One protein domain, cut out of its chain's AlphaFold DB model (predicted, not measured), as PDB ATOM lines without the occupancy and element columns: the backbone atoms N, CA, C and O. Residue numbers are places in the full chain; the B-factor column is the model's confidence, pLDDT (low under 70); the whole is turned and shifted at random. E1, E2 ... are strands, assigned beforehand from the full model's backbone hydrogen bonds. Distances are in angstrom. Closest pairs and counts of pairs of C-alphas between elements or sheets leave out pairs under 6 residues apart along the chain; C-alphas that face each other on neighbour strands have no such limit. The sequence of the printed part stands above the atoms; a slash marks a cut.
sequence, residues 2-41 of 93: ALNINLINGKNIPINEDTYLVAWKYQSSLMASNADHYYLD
ATOM      1  N   ALA A   2      -3.248  59.179  47.930       73.75
ATOM      2  CA  ALA A   2      -3.312  57.904  48.665       73.75
ATOM      3  C   ALA A   2      -3.781  56.760  47.745       73.75
ATOM      4  O   ALA A   2      -4.944  56.701  47.351       73.75
ATOM      5  N   LEU A   3      -2.857  55.867  47.390       88.06
ATOM      6  CA  LEU A   3      -3.159  54.589  46.747       88.06
ATOM      7  C   LEU A   3      -3.298  53.510  47.819       88.06
ATOM      8  O   LEU A   3      -2.697  53.597  48.884       88.06
ATOM      9  N   ASN A   4      -4.059  52.467  47.533       91.12
ATOM     10  CA  ASN A   4      -4.356  51.397  48.473       91.12
ATOM     11  C   ASN A   4      -4.091  50.044  47.808       91.12
ATOM     12  O   ASN A   4      -4.712  49.715  46.798       91.12
ATOM     13  N   ILE A   5      -3.179  49.251  48.377       92.06
ATOM     14  CA  ILE A   5      -2.973  47.852  47.987       92.06
ATOM     15  C   ILE A   5      -3.938  46.990  48.795       92.06
ATOM     16  O   ILE A   5      -3.777  46.824  50.008       92.06
ATOM     17  N   ASN A   6      -4.906  46.386  48.115       93.75
ATOM     18  CA  ASN A   6      -5.856  45.464  48.718       93.75
ATOM     19  C   ASN A   6      -5.332  44.036  48.587       93.75
ATOM     20  O   ASN A   6      -5.111  43.537  47.484       93.75
ATOM     21  N   LEU A   7      -5.131  43.360  49.712       94.44
ATOM     22  CA  LEU A   7      -4.695  41.970  49.747       94.44
ATOM     23  C   LEU A   7      -5.894  41.017  49.762       94.44
ATOM     24  O   LEU A   7      -6.958  41.334  50.292       94.44
ATOM     25  N   ILE A   8      -5.693  39.790  49.274       94.75
ATOM     26  CA  ILE A   8      -6.718  38.730  49.242       94.75
ATOM     27  C   ILE A   8      -7.296  38.377  50.622       94.75
ATOM     28  O   ILE A   8      -8.384  37.818  50.716       94.75
ATOM     29  N   ASN A   9      -6.575  38.689  51.702       92.38
ATOM     30  CA  ASN A   9      -7.025  38.467  53.076       92.38
ATOM     31  C   ASN A   9      -7.856  39.637  53.640       92.38
ATOM     32  O   ASN A   9      -8.128  39.662  54.838       92.38
ATOM     33  N   GLY A  10      -8.219  40.613  52.804       91.94
ATOM     34  CA  GLY A  10      -8.991  41.796  53.183       91.94
ATOM     35  C   GLY A  10      -8.169  42.909  53.837       91.94
ATOM     36  O   GLY A  10      -8.733  43.937  54.205       91.94
ATOM     37  N   LYS A  11      -6.849  42.743  53.997       93.06
ATOM     38  CA  LYS A  11      -5.980  43.813  54.497       93.06
ATOM     39  C   LYS A  11      -5.756  44.853  53.403       93.06
ATOM     40  O   LYS A  11      -5.348  44.503  52.301       93.06
ATOM     41  N   ASN A  12      -5.933  46.121  53.754       92.69
ATOM     42  CA  ASN A  12      -5.581  47.254  52.910       92.69
ATOM     43  C   ASN A  12      -4.273  47.888  53.416       92.69
ATOM     44  O   ASN A  12      -4.054  47.984  54.630       92.69
ATOM     45  N   ILE A  13      -3.380  48.245  52.498       91.62
ATOM     46  CA  ILE A  13      -2.110  48.902  52.794       91.62
ATOM     47  C   ILE A  13      -2.053  50.229  52.033       91.62
ATOM     48  O   ILE A  13      -1.931  50.200  50.806       91.62
ATOM     49  N   PRO A  14      -2.087  51.369  52.745       90.19
ATOM     50  CA  PRO A  14      -1.972  52.671  52.115       90.19
ATOM     51  C   PRO A  14      -0.542  52.902  51.618       90.19
ATOM     52  O   PRO A  14       0.430  52.618  52.323       90.19
ATOM     53  N   ILE A  15      -0.441  53.446  50.412       87.94
ATOM     54  CA  ILE A  15       0.770  53.875  49.724       87.94
ATOM     55  C   ILE A  15       0.631  55.369  49.441       87.94
ATOM     56  O   ILE A  15      -0.363  55.834  48.884       87.94
ATOM     57  N   ASN A  16       1.646  56.118  49.839       85.12
ATOM     58  CA  ASN A  16       1.786  57.544  49.579       85.12
ATOM     59  C   ASN A  16       3.178  57.835  48.997       85.12
ATOM     60  O   ASN A  16       4.025  56.946  48.919       85.12
ATOM     61  N   GLU A  17       3.413  59.086  48.620       78.69
ATOM     62  CA  GLU A  17       4.678  59.564  48.037       78.69
ATOM     63  C   GLU A  17       5.898  59.254  48.932       78.69
ATOM     64  O   GLU A  17       6.949  58.836  48.442       78.69
ATOM     65  N   ASP A  18       5.728  59.319  50.257       82.25
ATOM     66  CA  ASP A  18       6.767  59.017  51.254       82.25
ATOM     67  C   ASP A  18       6.993  57.511  51.492       82.25
ATOM     68  O   ASP A  18       7.844  57.103  52.296       82.25
ATOM     69  N   THR A  19       6.214  56.645  50.841       87.44
ATOM     70  CA  THR A  19       6.274  55.208  51.087       87.44
ATOM     71  C   THR A  19       7.541  54.612  50.492       87.44
ATOM     72  O   THR A  19       7.787  54.654  49.289       87.44
ATOM     73  N   TYR A  20       8.342  53.989  51.355       88.75
ATOM     74  CA  TYR A  20       9.529  53.248  50.945       88.75
ATOM     75  C   TYR A  20       9.162  51.831  50.507       88.75
ATOM     76  O   TYR A  20       8.530  51.096  51.272       88.75
ATOM     77  N   LEU A  21       9.611  51.425  49.322       90.50
ATOM     78  CA  LEU A  21       9.347  50.110  48.752       90.50
ATOM     79  C   LEU A  21      10.652  49.375  48.446       90.50
ATOM     80  O   LEU A  21      11.640  49.961  47.995       90.50
ATOM     81  N   VAL A  22      10.634  48.063  48.662       91.81
ATOM     82  CA  VAL A  22      11.659  47.147  48.155       91.81
ATOM     83  C   VAL A  22      10.961  46.027  47.408       91.81
ATOM     84  O   VAL A  22      10.105  45.354  47.979       91.81
ATOM     85  N   ALA A  23      11.318  45.821  46.147       91.69
ATOM     86  CA  ALA A  23      10.729  44.789  45.310       91.69
ATOM     87  C   ALA A  23      11.789  43.777  44.886       91.69
ATOM     88  O   ALA A  23      12.896  44.141  44.477       91.69
ATOM     89  N   TRP A  24      11.426  42.503  44.975       91.75
ATOM     90  CA  TRP A  24      12.305  41.381  44.691       91.75
ATOM     91  C   TRP A  24      11.709  40.502  43.610       91.75
ATOM     92  O   TRP A  24      10.516  40.192  43.645       91.75
ATOM     93  N   LYS A  25      12.561  40.055  42.695       91.44
ATOM     94  CA  LYS A  25      12.214  39.106  41.646       91.44
ATOM     95  C   LYS A  25      13.016  37.830  41.822       91.44
ATOM     96  O   LYS A  25      14.229  37.863  42.014       91.44
ATOM     97  N   TYR A  26      12.339  36.701  41.749       87.56
ATOM     98  CA  TYR A  26      12.969  35.402  41.649       87.56
ATOM     99  C   TYR A  26      13.686  35.276  40.304       87.56
ATOM    100  O   TYR A  26      13.100  35.500  39.243       87.56
ATOM    101  N   GLN A  27      14.954  34.877  40.342       81.69
ATOM    102  CA  GLN A  27      15.701  34.513  39.147       81.69
ATOM    103  C   GLN A  27      16.406  33.169  39.333       81.69
ATOM    104  O   GLN A  27      16.911  32.836  40.407       81.69
ATOM    105  N   SER A  28      16.444  32.397  38.249       74.81
ATOM    106  CA  SER A  28      17.245  31.182  38.129       74.81
ATOM    107  C   SER A  28      18.447  31.464  37.236       74.81
ATOM    108  O   SER A  28      18.276  31.894  36.092       74.81
ATOM    109  N   SER A  29      19.658  31.185  37.715       62.22
ATOM    110  CA  SER A  29      20.839  31.222  36.851       62.22
ATOM    111  C   SER A  29      20.913  29.940  36.021       62.22
ATOM    112  O   SER A  29      21.261  28.888  36.544       62.22
ATOM    113  N   LEU A  30      20.659  30.031  34.712       56.66
ATOM    114  CA  LEU A  30      20.992  28.962  33.751       56.66
ATOM    115  C   LEU A  30      22.515  28.843  33.502       56.66
ATOM    116  O   LEU A  30      22.952  27.983  32.745       56.66
ATOM    117  N   MET A  31      23.326  29.731  34.093       55.00
ATOM    118  CA  MET A  31      24.759  29.894  33.800       55.00
ATOM    119  C   MET A  31      25.686  29.156  34.779       55.00
ATOM    120  O   MET A  31      26.898  29.156  34.576       55.00
ATOM    121  N   ALA A  32      25.158  28.520  35.829       50.41
ATOM    122  CA  ALA A  32      25.960  27.719  36.749       50.41
ATOM    123  C   ALA A  32      25.891  26.241  36.347       50.41
ATOM    124  O   ALA A  32      24.895  25.556  36.574       50.41
ATOM    125  N   SER A  33      26.961  25.749  35.726       53.94
ATOM    126  CA  SER A  33      27.130  24.331  35.436       53.94
ATOM    127  C   SER A  33      26.938  23.498  36.715       53.94
ATOM    128  O   SER A  33      27.719  23.589  37.658       53.94
ATOM    129  N   ASN A  34      25.900  22.659  36.708       54.47
ATOM    130  CA  ASN A  34      25.587  21.584  37.661       54.47
ATOM    131  C   ASN A  34      24.813  21.901  38.954       54.47
ATOM    132  O   ASN A  34      24.647  20.986  39.761       54.47
ATOM    133  N   ALA A  35      24.254  23.097  39.148       56.41
ATOM    134  CA  ALA A  35      23.256  23.297  40.203       56.41
ATOM    135  C   ALA A  35      22.306  24.446  39.859       56.41
ATOM    136  O   ALA A  35      22.755  25.566  39.615       56.41
ATOM    137  N   ASP A  36      20.999  24.172  39.876       58.41
ATOM    138  CA  ASP A  36      19.964  25.203  39.798       58.41
ATOM    139  C   ASP A  36      20.102  26.130  41.014       58.41
ATOM    140  O   ASP A  36      19.617  25.850  42.111       58.41
ATOM    141  N   HIS A  37      20.830  27.230  40.840       62.72
ATOM    142  CA  HIS A  37      20.956  28.258  41.857       62.72
ATOM    143  C   HIS A  37      19.845  29.286  41.668       62.72
ATOM    144  O   HIS A  37      19.783  30.000  40.660       62.72
ATOM    145  N   TYR A  38      18.982  29.361  42.675       67.88
ATOM    146  CA  TYR A  38      17.928  30.356  42.780       67.88
ATOM    147  C   TYR A  38      18.399  31.519  43.645       67.88
ATOM    148  O   TYR A  38      18.927  31.309  44.738       67.88
ATOM    149  N   TYR A  39      18.193  32.743  43.167       78.00
ATOM    150  CA  TYR A  39      18.470  33.949  43.937       78.00
ATOM    151  C   TYR A  39      17.327  34.956  43.808       78.00
ATOM    152  O   TYR A  39      16.522  34.917  42.876       78.00
ATOM    153  N   LEU A  40      17.246  35.839  44.802       82.50
ATOM    154  CA  LEU A  40      16.327  36.967  44.815       82.50
ATOM    155  C   LEU A  40      17.081  38.196  44.326       82.50
ATOM    156  O   LEU A  40      18.028  38.642  44.973       82.50
ATOM    157  N   ASP A  41      16.661  38.726  43.186       87.25
ATOM    158  CA  ASP A  41      17.196  39.954  42.621       87.25
ATOM    159  C   ASP A  41      16.401  41.161  43.130       87.25
ATOM    160  O   ASP A  41      15.167  41.147  43.131       87.25
TER     161      ASP A  41
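This is residues 2 to 41 of the 93 residues of an uncharacterized protein of Lactobacillus paralimentarius DSM 19674 (UniProt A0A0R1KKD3). Two separate two-stranded hairpins follow each other with no shared core: a small one, E1 and E2, makes one end, and a longer one, E3 and E4, reaches away from it and makes most of the length. The long strand E3 leads from the first hairpin to the second, and E4 folds back beside its later residues. The printed part has 40 residues with no named helix and four strands, in the order E1, E2, E3, E4; the two sheets, E1 - E2 and E3 - E4, are antiparallel, and the class is all strand. The whole is extended, with a radius of gyration of the C-alphas of 16.7 A, and flat, spanning 47 by 25 by 9 A.

E1, residues 3 to 7, and E2, residues 12 to 15, form an antiparallel hairpin at 149 degrees; N 5 and O 13 are within hydrogen-bond range at 2.9 A, and N 15 and O 3 at 2.7 A. E3, residues 20 to 29, is apart from both. E4, residues 37 to 41, forms an antiparallel hairpin with E3 at 157 degrees. C-alphas 26 and 40 face each other at 4.9 A, and N 41 and O 25 are within hydrogen-bond range at 2.8 A. E4 is apart from E1 and E2.

E1 begins at C-alpha 3 (-3.159, 54.589, 46.747) and is 13.1 A long; E2 is 9.7 A long. E3 begins at C-alpha 20 (9.529, 53.248, 50.945) and is 28.5 A long. E4, 12.3 A long, ends at C-alpha 41 (17.196, 39.954, 42.621).

The C-alphas of Ala 2 and Asn 34, the two farthest apart, are 47.7 A from each other. The printed part has no cut. The links E1 to E2 and E2 to E3 are tight, and E3 to E4 is short. The mean pLDDT of the printed part is 80.4, and residues 29 to 38 are under 70.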